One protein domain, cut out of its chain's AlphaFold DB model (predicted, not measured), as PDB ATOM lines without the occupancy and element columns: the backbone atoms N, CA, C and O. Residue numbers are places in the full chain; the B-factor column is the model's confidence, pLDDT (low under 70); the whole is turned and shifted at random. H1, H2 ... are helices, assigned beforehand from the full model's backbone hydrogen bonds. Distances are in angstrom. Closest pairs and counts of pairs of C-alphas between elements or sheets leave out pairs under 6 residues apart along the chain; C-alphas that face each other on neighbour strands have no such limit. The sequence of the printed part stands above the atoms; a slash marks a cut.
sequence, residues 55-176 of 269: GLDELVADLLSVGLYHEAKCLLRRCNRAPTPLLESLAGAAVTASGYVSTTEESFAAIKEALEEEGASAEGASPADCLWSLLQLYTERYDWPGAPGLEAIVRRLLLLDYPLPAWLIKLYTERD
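Overview. This is residues 55 to 176 of the 269 residues of an uncharacterized protein of Macrostomum lignano (UniProt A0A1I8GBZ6). Two long helices, H3 and H5, pack side by side in opposite directions as the core; H6 packs on H3, and H4 packs on H5. The hairpin H1 and H2 packs on residues 85 to 90 of H3, making an up-and-down bundle of three helices with it, each running against the one before, while H7 is placed at the far side near H5. The 122 printed residues, all helix by class, have seven named helices, H1 to H7 in order, and no named strand. The whole is compact, with a radius of gyration of the C-alphas of 13.7 A and spans of 38 by 33 by 28 A.

Arrangement. The hub H3, residues 84 to 98, touches H5, residues 127 to 141, at a shallow tilt of 26 degrees, opposite ways; the closest C-alphas, of Ala 94 and Ala 128, are 5.1 A apart. H3 touches H6, residues 148 to 159, the closest C-alphas being Thr 84 and Gly 149, 5.0 A. H1, residues 55 to 66, touches H3 with residues 60 to 65 alone, closest at C-alphas Leu 64 and Ser 89, 6.4 A. H2, residues 69 to 78, touches H4, residues 105 to 117, at a steep tilt of 48 degrees, closest at C-alphas His 70 and Ala 114, 5.4 A. H7, residues 166 to 175, touches no helix; H3 and H7 are apart. In H1 to H7 every O i to N i+4 pair is within hydrogen-bond range.

Along the chain. H3 is 21.3 A long, H5 21.1 A and H4 18.5 A. C-alpha 55 begins H1 at (1.400, 22.853, -29.431); C-alpha 175 ends H7 at (24.139, 0.801, -19.087).

Size, cuts and confidence. The printed part has no cut and no long link. Glu 105 and Asp 176 have the farthest C-alphas, 37.9 A. Residues 55, 99 to 106, 121 to 124 and 142 to 148 are under pLDDT 70.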
ATOM      1  N   GLY A  55       0.908  21.520 -29.813       66.94
ATOM      2  CA  GLY A  55       1.400  22.853 -29.431       66.94
ATOM      3  C   GLY A  55       2.359  22.832 -28.240       66.94
ATOM      4  O   GLY A  55       3.120  23.769 -28.037       66.94
ATOM      5  N   LEU A  56       2.339  21.758 -27.446       71.75
ATOM      6  CA  LEU A  56       3.222  21.622 -26.292       71.75
ATOM      7  C   LEU A  56       4.669  21.343 -26.716       71.75
ATOM      8  O   LEU A  56       5.587  21.872 -26.099       71.75
ATOM      9  N   ASP A  57       4.867  20.535 -27.758       76.00
ATOM     10  CA  ASP A  57       6.207  20.198 -28.247       76.00
ATOM     11  C   ASP A  57       6.880  21.424 -28.891       76.00
ATOM     12  O   ASP A  57       8.060  21.669 -28.649       76.00
ATOM     13  N   GLU A  58       6.113  22.242 -29.623       79.81
ATOM     14  CA  GLU A  58       6.562  23.537 -30.160       79.81
ATOM     15  C   GLU A  58       6.913  24.518 -29.036       79.81
ATOM     16  O   GLU A  58       7.991  25.102 -29.045       79.81
ATOM     17  N   LEU A  59       6.071  24.623 -28.000       79.81
ATOM     18  CA  LEU A  59       6.360  25.474 -26.842       79.81
ATOM     19  C   LEU A  59       7.614  25.058 -26.084       79.81
ATOM     20  O   LEU A  59       8.374  25.908 -25.624       79.81
ATOM     21  N   VAL A  60       7.822  23.754 -25.917       81.56
ATOM     22  CA  VAL A  60       9.039  23.238 -25.293       81.56
ATOM     23  C   VAL A  60      10.241  23.567 -26.174       81.56
ATOM     24  O   VAL A  60      11.235  24.054 -25.647       81.56
ATOM     25  N   ALA A  61      10.161  23.375 -27.493       81.25
ATOM     26  CA  ALA A  61      11.240  23.751 -28.404       81.25
ATOM     27  C   ALA A  61      11.566  25.255 -28.330       81.25
ATOM     28  O   ALA A  61      12.743  25.618 -28.248       81.25
ATOM     29  N   ASP A  62      10.543  26.108 -28.265       79.75
ATOM     30  CA  ASP A  62      10.700  27.551 -28.104       79.75
ATOM     31  C   ASP A  62      11.400  27.875 -26.779       79.75
ATOM     32  O   ASP A  62      12.446  28.516 -26.794       79.75
ATOM     33  N   LEU A  63      10.919  27.366 -25.638       80.19
ATOM     34  CA  LEU A  63      11.557  27.584 -24.325       80.19
ATOM     35  C   LEU A  63      13.026  27.153 -24.301       80.19
ATOM     36  O   LEU A  63      13.872  27.849 -23.734       80.19
ATOM     37  N   LEU A  64      13.335  26.020 -24.929       83.12
ATOM     38  CA  LEU A  64      14.696  25.502 -25.014       83.12
ATOM     39  C   LEU A  64      15.586  26.388 -25.895       83.12
ATOM     40  O   LEU A  64      16.746  26.597 -25.550       83.12
ATOM     41  N   SER A  65      15.050  26.974 -26.972       78.44
ATOM     42  CA  SER A  65      15.787  27.935 -27.808       78.44
ATOM     43  C   SER A  65      16.156  29.222 -27.055       78.44
ATOM     44  O   SER A  65      17.201  29.815 -27.318       78.44
ATOM     45  N   VAL A  66      15.335  29.613 -26.075       75.00
ATOM     46  CA  VAL A  66      15.542  30.794 -25.217       75.00
ATOM     47  C   VAL A  66      16.467  30.494 -24.025       75.00
ATOM     48  O   VAL A  66      16.967  31.408 -23.369       75.00
ATOM     49  N   GLY A  67      16.721  29.216 -23.729       75.62
ATOM     50  CA  GLY A  67      17.512  28.786 -22.572       75.62
ATOM     51  C   GLY A  67      16.723  28.714 -21.258       75.62
ATOM     52  O   GLY A  67      17.317  28.691 -20.181       75.62
ATOM     53  N   LEU A  68      15.387  28.657 -21.321       80.00
ATOM     54  CA  LEU A  68      14.490  28.477 -20.171       80.00
ATOM     55  C   LEU A  68      14.354  26.989 -19.795       80.00
ATOM     56  O   LEU A  68      13.282  26.383 -19.881       80.00
ATOM     57  N   TYR A  69      15.461  26.374 -19.375       82.12
ATOM     58  CA  TYR A  69      15.518  24.928 -19.126       82.12
ATOM     59  C   TYR A  69      14.673  24.474 -17.931       82.12
ATOM     60  O   TYR A  69      14.056  23.409 -18.000       82.12
ATOM     61  N   HIS A  70      14.595  25.272 -16.859       82.12
ATOM     62  CA  HIS A  70      13.784  24.928 -15.686       82.12
ATOM     63  C   HIS A  70      12.285  24.889 -16.012       82.12
ATOM     64  O   HIS A  70      11.580  23.937 -15.672       82.12
ATOM     65  N   GLU A  71      11.789  25.900 -16.724       80.06
ATOM     66  CA  GLU A  71      10.378  25.975 -17.107       80.06
ATOM     67  C   GLU A  71      10.011  24.844 -18.072       80.06
ATOM     68  O   GLU A  71       9.020  24.139 -17.851       80.06
ATOM     69  N   ALA A  72      10.859  24.591 -19.077       81.94
ATOM     70  CA  ALA A  72      10.702  23.461 -19.989       81.94
ATOM     71  C   ALA A  72      10.681  22.122 -19.229       81.94
ATOM     72  O   ALA A  72       9.832  21.265 -19.484       81.94
ATOM     73  N   LYS A  73      11.559  21.956 -18.234       82.94
ATOM     74  CA  LYS A  73      11.589  20.786 -17.349       82.94
ATOM     75  C   LYS A  73      10.283  20.622 -16.573       82.94
ATOM     76  O   LYS A  73       9.707  19.528 -16.555       82.94
ATOM     77  N   CYS A  74       9.813  21.681 -15.922       81.38
ATOM     78  CA  CYS A  74       8.576  21.672 -15.149       81.38
ATOM     79  C   CYS A  74       7.368  21.317 -16.023       81.38
ATOM     80  O   CYS A  74       6.534  20.503 -15.611       81.38
ATOM     81  N   LEU A  75       7.307  21.842 -17.248       79.50
ATOM     82  CA  LEU A  75       6.279  21.485 -18.224       79.50
ATOM     83  C   LEU A  75       6.356  20.017 -18.641       79.50
ATOM     84  O   LEU A  75       5.351  19.313 -18.554       79.50
ATOM     85  N   LEU A  76       7.533  19.524 -19.030       81.25
ATOM     86  CA  LEU A  76       7.716  18.134 -19.460       81.25
ATOM     87  C   LEU A  76       7.321  17.136 -18.364       81.25
ATOM     88  O   LEU A  76       6.631  16.154 -18.650       81.25
ATOM     89  N   ARG A  77       7.671  17.414 -17.098       80.44
ATOM     90  CA  ARG A  77       7.258  16.582 -15.952       80.44
ATOM     91  C   ARG A  77       5.747  16.610 -15.739       80.44
ATOM     92  O   ARG A  77       5.141  15.554 -15.584       80.44
ATOM     93  N   ARG A  78       5.135  17.797 -15.749       77.81
ATOM     94  CA  ARG A  78       3.682  17.957 -15.546       77.81
ATOM     95  C   ARG A  78       2.863  17.308 -16.658       77.81
ATOM     96  O   ARG A  78       1.773  16.812 -16.403       77.81
ATOM     97  N   CYS A  79       3.392  17.297 -17.875       73.44
ATOM     98  CA  CYS A  79       2.732  16.712 -19.037       73.44
ATOM     99  C   CYS A  79       3.083  15.229 -19.249       73.44
ATOM    100  O   CYS A  79       2.613  14.635 -20.218       73.44
ATOM    101  N   ASN A  80       3.905  14.643 -18.367       73.81
ATOM    102  CA  ASN A  80       4.411  13.274 -18.458       73.81
ATOM    103  C   ASN A  80       5.016  12.944 -19.841       73.81
ATOM    104  O   ASN A  80       4.713  11.916 -20.451       73.81
ATOM    105  N   ARG A  81       5.834  13.863 -20.367       77.31
ATOM    106  CA  ARG A  81       6.512  13.726 -21.663       77.31
ATOM    107  C   ARG A  81       7.970  13.319 -21.478       77.31
ATOM    108  O   ARG A  81       8.579  13.578 -20.442       77.31
ATOM    109  N   ALA A  82       8.532  12.686 -22.507       78.88
ATOM    110  CA  ALA A  82       9.946  12.340 -22.522       78.88
ATOM    111  C   ALA A  82      10.799  13.624 -22.550       78.88
ATOM    112  O   ALA A  82      10.520  14.507 -23.357       78.88
ATOM    113  N   PRO A  83      11.853  13.746 -21.724       79.94
ATOM    114  CA  PRO A  83      12.728  14.916 -21.706       79.94
ATOM    115  C   PRO A  83      13.862  14.829 -22.732       79.94
ATOM    116  O   PRO A  83      14.836  15.569 -22.629       79.94
ATOM    117  N   THR A  84      13.760  13.930 -23.713       82.44
ATOM    118  CA  THR A  84      14.712  13.819 -24.824       82.44
ATOM    119  C   THR A  84      15.004  15.168 -25.498       82.44
ATOM    120  O   THR A  84      16.187  15.492 -25.585       82.44
ATOM    121  N   PRO A  85      14.015  16.017 -25.872       81.06
ATOM    122  CA  PRO A  85      14.317  17.297 -26.518       81.06
ATOM    123  C   PRO A  85      15.076  18.255 -25.593       81.06
ATOM    124  O   PRO A  85      15.963  18.977 -26.039       81.06
ATOM    125  N   LEU A  86      14.777  18.227 -24.291       84.50
ATOM    126  CA  LEU A  86      15.453  19.061 -23.303       84.50
ATOM    127  C   LEU A  86      16.927  18.674 -23.192       84.50
ATOM    128  O   LEU A  86      17.794  19.539 -23.288       84.50
ATOM    129  N   LEU A  87      17.222  17.383 -23.062       83.00
ATOM    130  CA  LEU A  87      18.597  16.897 -22.952       83.00
ATOM    131  C   LEU A  87      19.410  17.149 -24.233       83.00
ATOM    132  O   LEU A  87      20.561  17.574 -24.149       83.00
ATOM    133  N   GLU A  88      18.814  16.946 -25.410       84.44
ATOM    134  CA  GLU A  88      19.459  17.239 -26.698       84.44
ATOM    135  C   GLU A  88      19.750  18.729 -26.875       84.44
ATOM    136  O   GLU A  88      20.854  19.104 -27.280       84.44
ATOM    137  N   SER A  89      18.775  19.590 -26.562       85.19
ATOM    138  CA  SER A  89      18.955  21.039 -26.662       85.19
ATOM    139  C   SER A  89      20.047  21.537 -25.721       85.19
ATOM    140  O   SER A  89      20.860  22.367 -26.117       85.19
ATOM    141  N   LEU A  90      20.128  20.970 -24.515       84.12
ATOM    142  CA  LEU A  90      21.082  21.378 -23.500       84.12
ATOM    143  C   LEU A  90      22.493  20.907 -23.859       84.12
ATOM    144  O   LEU A  90      23.444  21.674 -23.733       84.12
ATOM    145  N   ALA A  91      22.622  19.694 -24.406       84.00
ATOM    146  CA  ALA A  91      23.873  19.203 -24.979       84.00
ATOM    147  C   ALA A  91      24.351  20.096 -26.134       84.00
ATOM    148  O   ALA A  91      25.517  20.485 -26.180       84.00
ATOM    149  N   GLY A  92      23.446  20.465 -27.046       82.38
ATOM    150  CA  GLY A  92      23.759  21.383 -28.141       82.38
ATOM    151  C   GLY A  92      24.190  22.760 -27.638       82.38
ATOM    152  O   GLY A  92      25.221  23.275 -28.069       82.38
ATOM    153  N   ALA A  93      23.453  23.319 -26.680       81.81
ATOM    154  CA  ALA A  93      23.772  24.602 -26.068       81.81
ATOM    155  C   ALA A  93      25.141  24.580 -25.372       81.81
ATOM    156  O   ALA A  93      25.942  25.491 -25.585       81.81
ATOM    157  N   ALA A  94      25.457  23.520 -24.620       83.31
ATOM    158  CA  ALA A  94      26.746  23.357 -23.942       83.31
ATOM    159  C   ALA A  94      27.924  23.368 -24.931       83.31
ATOM    160  O   ALA A  94      28.933  24.037 -24.694       83.31
ATOM    161  N   VAL A  95      27.776  22.690 -26.075       83.31
ATOM    162  CA  VAL A  95      28.788  22.691 -27.143       83.31
ATOM    163  C   VAL A  95      28.925  24.075 -27.775       83.31
ATOM    164  O   VAL A  95      30.043  24.566 -27.929       83.31
ATOM    165  N   THR A  96      27.814  24.749 -28.090       81.69
ATOM    166  CA  THR A  96      27.868  26.102 -28.676       81.69
ATOM    167  C   THR A  96      28.498  27.129 -27.732       81.69
ATOM    168  O   THR A  96      29.296  27.955 -28.179       81.69
ATOM    169  N   ALA A  97      28.224  27.029 -26.429       78.19
ATOM    170  CA  ALA A  97      28.812  27.883 -25.400       78.19
ATOM    171  C   ALA A  97      30.318  27.620 -25.220       78.19
ATOM    172  O   ALA A  97      31.083  28.546 -24.965       78.19
ATOM    173  N   SER A  98      30.767  26.372 -25.401       77.56
ATOM    174  CA  SER A  98      32.194  26.017 -25.406       77.56
ATOM    175  C   SER A  98      32.928  26.493 -26.666       77.56
ATOM    176  O   SER A  98      34.154  26.592 -26.652       77.56
ATOM    177  N   GLY A  99      32.201  26.728 -27.761       65.94
ATOM    178  CA  GLY A  99      32.743  26.887 -29.109       65.94
ATOM    179  C   GLY A  99      32.989  28.317 -29.588       65.94
ATOM    180  O   GLY A  99      33.359  28.442 -30.747       65.94
ATOM    181  N   TYR A 100      32.820  29.349 -28.739       56.72
ATOM    182  CA  TYR A 100      32.979  30.803 -29.015       56.72
ATOM    183  C   TYR A 100      31.667  31.608 -29.133       56.72
ATOM    184  O   TYR A 100      31.716  32.831 -29.267       56.72
ATOM    185  N   VAL A 101      30.484  30.986 -29.036       60.25
ATOM    186  CA  VAL A 101      29.225  31.753 -29.005       60.25
ATOM    187  C   VAL A 101      29.014  32.290 -27.593       60.25
ATOM    188  O   VAL A 101      28.740  31.533 -26.663       60.25
ATOM    189  N   SER A 102      29.152  33.607 -27.427       55.38
ATOM    190  CA  SER A 102      28.829  34.291 -26.178       55.38
ATOM    191  C   SER A 102      27.347  34.091 -25.868       55.38
ATOM    192  O   SER A 102      26.484  34.677 -26.526       55.38
ATOM    193  N   THR A 103      27.049  33.254 -24.877       62.25
ATOM    194  CA  THR A 103      25.720  33.190 -24.266       62.25
ATOM    195  C   THR A 103      25.353  34.582 -23.767       62.25
ATOM    196  O   THR A 103      26.170  35.228 -23.107       62.25
ATOM    197  N   THR A 104      24.150  35.061 -24.083       68.00
ATOM    198  CA  THR A 104      23.662  36.342 -23.553       68.00
ATOM    199  C   THR A 104      23.666  36.304 -22.024       68.00
ATOM    200  O   THR A 104      23.400  35.256 -21.435       68.00
ATOM    201  N   GLU A 105      23.939  37.429 -21.360       67.75
ATOM    202  CA  GLU A 105      23.965  37.482 -19.888       67.75
ATOM    203  C   GLU A 105      22.635  37.013 -19.268       67.75
ATOM    204  O   GLU A 105      22.629  36.338 -18.242       67.75
ATOM    205  N   GLU A 106      21.515  37.281 -19.945       67.19
ATOM    206  CA  GLU A 106      20.170  36.851 -19.545       67.19
ATOM    207  C   GLU A 106      19.968  35.329 -19.641       67.19
ATOM    208  O   GLU A 106      19.388  34.722 -18.738       67.19
ATOM    209  N   SER A 107      20.471  34.686 -20.703       72.94
ATOM    210  CA  SER A 107      20.423  33.220 -20.813       72.94
ATOM    211  C   SER A 107      21.328  32.563 -19.772       72.94
ATOM    212  O   SER A 107      20.950  31.559 -19.172       72.94
ATOM    213  N   PHE A 108      22.482  33.169 -19.479       75.50
ATOM    214  CA  PHE A 108      23.385  32.682 -18.440       75.50
ATOM    215  C   PHE A 108      22.795  32.814 -17.032       75.50
ATOM    216  O   PHE A 108      22.917  31.881 -16.238       75.50
ATOM    217  N   ALA A 109      22.111  33.919 -16.725       77.25
ATOM    218  CA  ALA A 109      21.400  34.087 -15.457       77.25
ATOM    219  C   ALA A 109      20.318  33.010 -15.263       77.25
ATOM    220  O   ALA A 109      20.251  32.398 -14.201       77.25
ATOM    221  N   ALA A 110      19.549  32.701 -16.312       77.75
ATOM    222  CA  ALA A 110      18.532  31.649 -16.266       77.75
ATOM    223  C   ALA A 110      19.126  30.239 -16.085       77.75
ATOM    224  O   ALA A 110      18.538  29.396 -15.412       77.75
ATOM    225  N   ILE A 111      20.309  29.974 -16.652       80.38
ATOM    226  CA  ILE A 111      21.034  28.711 -16.438       80.38
ATOM    227  C   ILE A 111      21.510  28.597 -14.984       80.38
ATOM    228  O   ILE A 111      21.433  27.515 -14.406       80.38
ATOM    229  N   LYS A 112      21.991  29.695 -14.387       81.50
ATOM    230  CA  LYS A 112      22.399  29.719 -12.974       81.50
ATOM    231  C   LYS A 112      21.226  29.475 -12.039       81.50
ATOM    232  O   LYS A 112      21.341  28.624 -11.169       81.50
ATOM    233  N   GLU A 113      20.109  30.156 -12.267       81.12
ATOM    234  CA  GLU A 113      18.872  29.949 -11.509       81.12
ATOM    235  C   GLU A 113      18.437  28.477 -11.574       81.12
ATOM    236  O   GLU A 113      18.242  27.836 -10.544       81.12
ATOM    237  N   ALA A 114      18.439  27.888 -12.775       80.56
ATOM    238  CA  ALA A 114      18.127  26.472 -12.952       80.56
ATOM    239  C   ALA A 114      19.117  25.528 -12.236       80.56
ATOM    240  O   ALA A 114      18.731  24.421 -11.862       80.56
ATOM    241  N   LEU A 115      20.384  25.920 -12.057       82.38
ATOM    242  CA  LEU A 115      21.381  25.135 -11.322       82.38
ATOM    243  C   LEU A 115      21.191  25.254  -9.800       82.38
ATOM    244  O   LEU A 115      21.253  24.245  -9.090       82.38
ATOM    245  N   GLU A 116      20.911  26.464  -9.315       81.44
ATOM    246  CA  GLU A 116      20.635  26.755  -7.904       81.44
ATOM    247  C   GLU A 116      19.377  26.028  -7.417       81.44
ATOM    248  O   GLU A 116      19.383  25.440  -6.334       81.44
ATOM    249  N   GLU A 117      18.327  25.966  -8.238       79.50
ATOM    250  CA  GLU A 117      17.107  25.206  -7.934       79.50
ATOM    251  C   GLU A 117      17.343  23.693  -7.854       79.50
ATOM    252  O   GLU A 117      16.667  22.983  -7.104       79.50
ATOM    253  N   GLU A 118      18.329  23.172  -8.590       77.31
ATOM    254  CA  GLU A 118      18.756  21.782  -8.437       77.31
ATOM    255  C   GLU A 118      19.666  21.574  -7.217       77.31
ATOM    256  O   GLU A 118      19.932  20.425  -6.856       77.31
ATOM    257  N   GLY A 119      20.081  22.644  -6.535       73.25
ATOM    258  CA  GLY A 119      20.917  22.605  -5.336       73.25
ATOM    259  C   GLY A 119      22.419  22.552  -5.618       73.25
ATOM    260  O   GLY A 119      23.173  22.112  -4.750       73.25
ATOM    261  N   ALA A 120      22.863  22.965  -6.810       73.75
ATOM    262  CA  ALA A 120      24.278  23.072  -7.157       73.75
ATOM    263  C   ALA A 120      24.709  24.544  -7.278       73.75
ATOM    264  O   ALA A 120      23.974  25.379  -7.796       73.75
ATOM    265  N   SER A 121      25.911  24.865  -6.784       69.31
ATOM    266  CA  SER A 121      26.451  26.230  -6.826       69.31
ATOM    267  C   SER A 121      27.207  26.487  -8.132       69.31
ATOM    268  O   SER A 121      28.059  25.691  -8.526       69.31
ATOM    269  N   ALA A 122      26.904  27.613  -8.783       63.88
ATOM    270  CA  ALA A 122      27.539  28.088 -10.018       63.88
ATOM    271  C   ALA A 122      28.653  29.129  -9.766       63.88
ATOM    272  O   ALA A 122      28.954  29.944 -10.647       63.88
ATOM    273  N   GLU A 123      29.224  29.189  -8.559       60.81
ATOM    274  CA  GLU A 123      30.216  30.212  -8.207       60.81
ATOM    275  C   GLU A 123      31.488  30.091  -9.069       60.81
ATOM    276  O   GLU A 123      32.268  29.152  -8.947       60.81
ATOM    277  N   GLY A 124      31.697  31.067  -9.963       61.56
ATOM    278  CA  GLY A 124      32.909  31.192 -10.787       61.56
ATOM    279  C   GLY A 124      32.986  30.290 -12.027       61.56
ATOM    280  O   GLY A 124      34.004  30.316 -12.714       61.56
ATOM    281  N   ALA A 125      31.941  29.520 -12.336       71.44
ATOM    282  CA  ALA A 125      31.930  28.599 -13.472       71.44
ATOM    283  C   ALA A 125      31.620  29.301 -14.811       71.44
ATOM    284  O   ALA A 125      30.811  30.232 -14.875       71.44
ATOM    285  N   SER A 126      32.242  28.827 -15.898       79.44
ATOM    286  CA  SER A 126      31.915  29.248 -17.269       79.44
ATOM    287  C   SER A 126      30.459  28.884 -17.615       79.44
ATOM    288  O   SER A 126      29.949  27.887 -17.093       79.44
ATOM    289  N   PRO A 127      29.769  29.615 -18.518       77.88
ATOM    290  CA  PRO A 127      28.459  29.202 -19.034       77.88
ATOM    291  C   PRO A 127      28.451  27.769 -19.570       77.88
ATOM    292  O   PRO A 127      27.499  27.030 -19.326       77.88
ATOM    293  N   ALA A 128      29.534  27.349 -20.228       80.75
ATOM    294  CA  ALA A 128      29.678  25.976 -20.700       80.75
ATOM    295  C   ALA A 128      29.729  24.974 -19.532       80.75
ATOM    296  O   ALA A 128      29.026  23.967 -19.558       80.75
ATOM    297  N   ASP A 129      30.496  25.270 -18.480       81.44
ATOM    298  CA  ASP A 129      30.643  24.392 -17.310       81.44
ATOM    299  C   ASP A 129      29.334  24.271 -16.520       81.44
ATOM    300  O   ASP A 129      28.981  23.184 -16.055       81.44
ATOM    301  N   CYS A 130      28.579  25.370 -16.411       83.12
ATOM    302  CA  CYS A 130      27.256  25.372 -15.789       83.12
ATOM    303  C   CYS A 130      26.287  24.472 -16.565       83.12
ATOM    304  O   CYS A 130      25.594  23.656 -15.960       83.12
ATOM    305  N   LEU A 131      26.276  24.569 -17.899       84.19
ATOM    306  CA  LEU A 131      25.443  23.721 -18.754       84.19
ATOM    307  C   LEU A 131      25.839  22.245 -18.644       84.19
ATOM    308  O   LEU A 131      24.966  21.397 -18.487       84.19
ATOM    309  N   TRP A 132      27.133  21.918 -18.655       85.44
ATOM    310  CA  TRP A 132      27.587  20.535 -18.472       85.44
ATOM    311  C   TRP A 132      27.211  19.965 -17.104       85.44
ATOM    312  O   TRP A 132      26.764  18.820 -17.021       85.44
ATOM    313  N   SER A 133      27.339  20.767 -16.046       84.81
ATOM    314  CA  SER A 133      26.958  20.373 -14.684       84.81
ATOM    315  C   SER A 133      25.454  20.123 -14.581       84.81
ATOM    316  O   SER A 133      25.012  19.118 -14.027       84.81
ATOM    317  N   LEU A 134      24.659  21.007 -15.183       83.25
ATOM    318  CA  LEU A 134      23.208  20.884 -15.240       83.25
ATOM    319  C   LEU A 134      22.799  19.625 -16.033       83.25
ATOM    320  O   LEU A 134      21.938  18.862 -15.587       83.25
ATOM    321  N   LEU A 135      23.464  19.354 -17.163       85.19
ATOM    322  CA  LEU A 135      23.258  18.139 -17.955       85.19
ATOM    323  C   LEU A 135      23.512  16.887 -17.114       85.19
ATOM    324  O   LEU A 135      22.679  15.981 -17.101       85.19
ATOM    325  N   GLN A 136      24.628  16.859 -16.380       84.12
ATOM    326  CA  GLN A 136      24.983  15.741 -15.514       84.12
ATOM    327  C   GLN A 136      23.915  15.513 -14.432       84.12
ATOM    328  O   GLN A 136      23.394  14.402 -14.314       84.12
ATOM    329  N   LEU A 137      23.501  16.570 -13.724       83.19
ATOM    330  CA  LEU A 137      22.454  16.495 -12.696       83.19
ATOM    331  C   LEU A 137      21.130  15.971 -13.255       83.19
ATOM    332  O   LEU A 137      20.452  15.168 -12.611       83.19
ATOM    333  N   TYR A 138      20.754  16.395 -14.460       81.00
ATOM    334  CA  TYR A 138      19.558  15.872 -15.109       81.00
ATOM    335  C   TYR A 138      19.736  14.402 -15.491       81.00
ATOM    336  O   TYR A 138      18.846  13.604 -15.211       81.00
ATOM    337  N   THR A 139      20.874  13.990 -16.043       79.31
ATOM    338  CA  THR A 139      21.087  12.570 -16.366       79.31
ATOM    339  C   THR A 139      21.086  11.652 -15.141       79.31
ATOM    340  O   THR A 139      20.639  10.512 -15.258       79.31
ATOM    341  N   GLU A 140      21.531  12.141 -13.981       78.00
ATOM    342  CA  GLU A 140      21.528  11.392 -12.717       78.00
ATOM    343  C   GLU A 140      20.134  11.333 -12.076       78.00
ATOM    344  O   GLU A 140      19.700  10.278 -11.623       78.00
ATOM    345  N   ARG A 141      19.399  12.452 -12.043       75.00
ATOM    346  CA  ARG A 141      18.066  12.517 -11.408       75.00
ATOM    347  C   ARG A 141      16.976  11.863 -12.239       75.00
ATOM    348  O   ARG A 141      15.961  11.416 -11.704       75.00
ATOM    349  N   TYR A 142      17.157  11.859 -13.549       68.62
ATOM    350  CA  TYR A 142      16.242  11.229 -14.468       68.62
ATOM    351  C   TYR A 142      16.715   9.813 -14.804       68.62
ATOM    352  O   TYR A 142      17.204   9.539 -15.902       68.62
ATOM    353  N   ASP A 143      16.535   8.899 -13.850       54.72
ATOM    354  CA  ASP A 143      16.695   7.461 -14.060       54.72
ATOM    355  C   ASP A 143      15.614   6.939 -15.020       54.72
ATOM    356  O   ASP A 143      14.573   6.416 -14.624       54.72
ATOM    357  N   TRP A 144      15.838   7.124 -16.322       58.09
ATOM    358  CA  TRP A 144      14.947   6.615 -17.358       58.09
ATOM    359  C   TRP A 144      15.195   5.121 -17.587       58.09
ATOM    360  O   TRP A 144      16.294   4.746 -18.017       58.09
ATOM    361  N   PRO A 145      14.186   4.252 -17.405       44.38
ATOM    362  CA  PRO A 145      14.270   2.890 -17.904       44.38
ATOM    363  C   PRO A 145      14.296   2.935 -19.440       44.38
ATOM    364  O   PRO A 145      13.327   3.344 -20.073       44.38
ATOM    365  N   GLY A 146      15.421   2.541 -20.047       52.38
ATOM    366  CA  GLY A 146      15.514   2.296 -21.496       52.38
ATOM    367  C   GLY A 146      16.546   3.103 -22.287       52.38
ATOM    368  O   GLY A 146      16.622   2.918 -23.495       52.38
ATOM    369  N   ALA A 147      17.334   3.981 -21.658       58.19
ATOM    370  CA  ALA A 147      18.429   4.725 -22.302       58.19
ATOM    371  C   ALA A 147      18.122   5.663 -23.511       58.19
ATOM    372  O   ALA A 147      19.097   6.192 -24.053       58.19
ATOM    373  N   PRO A 148      16.871   6.000 -23.924       67.81
ATOM    374  CA  PRO A 148      16.679   6.805 -25.136       67.81
ATOM    375  C   PRO A 148      17.220   8.233 -24.971       67.81
ATOM    376  O   PRO A 148      17.719   8.822 -25.921       67.81
ATOM    377  N   GLY A 149      17.172   8.783 -23.750       73.69
ATOM    378  CA  GLY A 149      17.710  10.111 -23.445       73.69
ATOM    379  C   GLY A 149      19.234  10.183 -23.533       73.69
ATOM    380  O   GLY A 149      19.768  11.176 -24.013       73.69
ATOM    381  N   LEU A 150      19.941   9.123 -23.126       78.19
ATOM    382  CA  LEU A 150      21.400   9.068 -23.248       78.19
ATOM    383  C   LEU A 150      21.822   8.892 -24.708       78.19
ATOM    384  O   LEU A 150      22.750   9.557 -25.159       78.19
ATOM    385  N   GLU A 151      21.120   8.037 -25.456       81.44
ATOM    386  CA  GLU A 151      21.356   7.838 -26.890       81.44
ATOM    387  C   GLU A 151      21.176   9.149 -27.672       81.44
ATOM    388  O   GLU A 151      22.010   9.498 -28.506       81.44
ATOM    389  N   ALA A 152      20.121   9.899 -27.347       82.19
ATOM    390  CA  ALA A 152      19.813  11.218 -27.887       82.19
ATOM    391  C   ALA A 152      20.936  12.245 -27.643       82.19
ATOM    392  O   ALA A 152      21.416  12.872 -28.591       82.19
ATOM    393  N   ILE A 153      21.431  12.356 -26.401       84.75
ATOM    394  CA  ILE A 153      22.563  13.238 -26.062       84.75
ATOM    395  C   ILE A 153      23.799  12.862 -26.883       84.75
ATOM    396  O   ILE A 153      24.407  13.722 -27.516       84.75
ATOM    397  N   VAL A 154      24.167  11.577 -26.895       85.25
ATOM    398  CA  VAL A 154      25.372  11.110 -27.594       85.25
ATOM    399  C   VAL A 154      25.262  11.359 -29.095       85.25
ATOM    400  O   VAL A 154      26.193  11.906 -29.680       85.25
ATOM    401  N   ARG A 155      24.125  11.033 -29.719       85.94
ATOM    402  CA  ARG A 155      23.874  11.345 -31.136       85.94
ATOM    403  C   ARG A 155      24.035  12.829 -31.415       85.94
ATOM    404  O   ARG A 155      24.694  13.198 -32.381       85.94
ATOM    405  N   ARG A 156      23.466  13.682 -30.563       84.75
ATOM    406  CA  ARG A 156      23.560  15.130 -30.738       84.75
ATOM    407  C   ARG A 156      25.001  15.629 -30.642       84.75
ATOM    408  O   ARG A 156      25.385  16.460 -31.454       84.75
ATOM    409  N   LEU A 157      25.794  15.113 -29.704       86.44
ATOM    410  CA  LEU A 157      27.210  15.477 -29.562       86.44
ATOM    411  C   LEU A 157      28.059  14.990 -30.740       86.44
ATOM    412  O   LEU A 157      28.880  15.752 -31.246       86.44
ATOM    413  N   LEU A 158      27.824  13.761 -31.207       85.44
ATOM    414  CA  LEU A 158      28.524  13.201 -32.362       85.44
ATOM    415  C   LEU A 158      28.200  13.964 -33.653       85.44
ATOM    416  O   LEU A 158      29.100  14.198 -34.449       85.44
ATOM    417  N   LEU A 159      26.955  14.419 -33.836       85.88
ATOM    418  CA  LEU A 159      26.567  15.293 -34.954       85.88
ATOM    419  C   LEU A 159      27.249  16.669 -34.919       85.88
ATOM    420  O   LEU A 159      27.373  17.310 -35.956       85.88
ATOM    421  N   LEU A 160      27.645  17.138 -33.735       83.12
ATOM    422  CA  LEU A 160      28.375  18.394 -33.549       83.12
ATOM    423  C   LEU A 160      29.898  18.195 -33.573       83.12
ATOM    424  O   LEU A 160      30.636  19.131 -33.273       83.12
ATOM    425  N   ASP A 161      30.363  16.981 -33.885       80.56
ATOM    426  CA  ASP A 161      31.772  16.582 -33.894       80.56
ATOM    427  C   ASP A 161      32.525  16.842 -32.575       80.56
ATOM    428  O   ASP A 161      33.759  16.890 -32.549       80.56
ATOM    429  N   TYR A 162      31.792  16.963 -31.464       82.62
ATOM    430  CA  TYR A 162      32.358  17.267 -30.155       82.62
ATOM    431  C   TYR A 162      32.807  15.984 -29.432       82.62
ATOM    432  O   TYR A 162      32.043  15.013 -29.386       82.62
ATOM    433  N   PRO A 163      34.014  15.950 -28.830       80.38
ATOM    434  CA  PRO A 163      34.480  14.779 -28.096       80.38
ATOM    435  C   PRO A 163      33.604  14.519 -26.866       80.38
ATOM    436  O   PRO A 163      33.314  15.423 -26.082       80.38
ATOM    437  N   LEU A 164      33.188  13.268 -26.669       83.06
ATOM    438  CA  LEU A 164      32.321  12.923 -25.544       83.06
ATOM    439  C   LEU A 164      33.032  13.127 -24.191       83.06
ATOM    440  O   LEU A 164      34.146  12.628 -24.000       83.06
ATOM    441  N   PRO A 165      32.371  13.761 -23.203       84.25
ATOM    442  CA  PRO A 165      32.898  13.851 -21.848       84.25
ATOM    443  C   PRO A 165      33.133  12.472 -21.214       84.25
ATOM    444  O   PRO A 165      32.320  11.554 -21.343       84.25
ATOM    445  N   ALA A 166      34.217  12.336 -20.445       82.62
ATOM    446  CA  ALA A 166      34.603  11.061 -19.832       82.62
ATOM    447  C   ALA A 166      33.547  10.494 -18.863       82.62
ATOM    448  O   ALA A 166      33.422   9.275 -18.738       82.62
ATOM    449  N   TRP A 167      32.792  11.358 -18.180       84.75
ATOM    450  CA  TRP A 167      31.707  10.943 -17.289       84.75
ATOM    451  C   TRP A 167      30.553  10.298 -18.079       84.75
ATOM    452  O   TRP A 167      30.062   9.245 -17.682       84.75
ATOM    453  N   LEU A 168      30.203  10.848 -19.248       83.69
ATOM    454  CA  LEU A 168      29.125  10.340 -20.098       83.69
ATOM    455  C   LEU A 168      29.485   8.973 -20.687       83.69
ATOM    456  O   LEU A 168      28.653   8.067 -20.702       83.69
ATOM    457  N   ILE A 169      30.744   8.804 -21.103       84.12
ATOM    458  CA  ILE A 169      31.261   7.518 -21.587       84.12
ATOM    459  C   ILE A 169      31.116   6.452 -20.499       84.12
ATOM    460  O   ILE A 169      30.594   5.377 -20.780       84.12
ATOM    461  N   LYS A 170      31.522   6.749 -19.256       83.56
ATOM    462  CA  LYS A 170      31.405   5.804 -18.131       83.56
ATOM    463  C   LYS A 170      29.951   5.390 -17.890       83.56
ATOM    464  O   LYS A 170      29.653   4.197 -17.941       83.56
ATOM    465  N   LEU A 171      29.049   6.364 -17.747       81.56
ATOM    466  CA  LEU A 171      27.621   6.105 -17.526       81.56
ATOM    467  C   LEU A 171      27.000   5.259 -18.646       81.56
ATOM    468  O   LEU A 171      26.222   4.342 -18.383       81.56
ATOM    469  N   TYR A 172      27.355   5.535 -19.903       79.88
ATOM    470  CA  TYR A 172      26.830   4.776 -21.035       79.88
ATOM    471  C   TYR A 172      27.414   3.358 -21.084       79.88
ATOM    472  O   TYR A 172      26.677   2.402 -21.326       79.88
ATOM    473  N   THR A 173      28.713   3.190 -20.806       79.50
ATOM    474  CA  THR A 173      29.351   1.861 -20.782       79.50
ATOM    475  C   THR A 173      28.799   0.942 -19.696       79.50
ATOM    476  O   THR A 173      28.784  -0.271 -19.892       79.50
ATOM    477  N   GLU A 174      28.318   1.497 -18.582       78.12
ATOM    478  CA  GLU A 174      27.672   0.732 -17.511       78.12
ATOM    479  C   GLU A 174      26.251   0.279 -17.883       78.12
ATOM    480  O   GLU A 174      25.819  -0.787 -17.447       78.12
ATOM    481  N   ARG A 175      25.535   1.066 -18.700       76.50
ATOM    482  CA  ARG A 175      24.139   0.801 -19.087       76.50
ATOM    483  C   ARG A 175      24.004  -0.027 -20.366       76.50
ATOM    484  O   ARG A 175      23.333  -1.054 -20.350       76.50
ATOM    485  N   ASP A 176      24.610   0.416 -21.469       79.25
ATOM    486  CA  ASP A 176      24.557  -0.269 -22.768       79.25
ATOM    487  C   ASP A 176      25.859  -0.062 -23.574       79.25
ATOM    488  O   ASP A 176      25.944   0.809 -24.444       79.25
TER     489      ASP A 176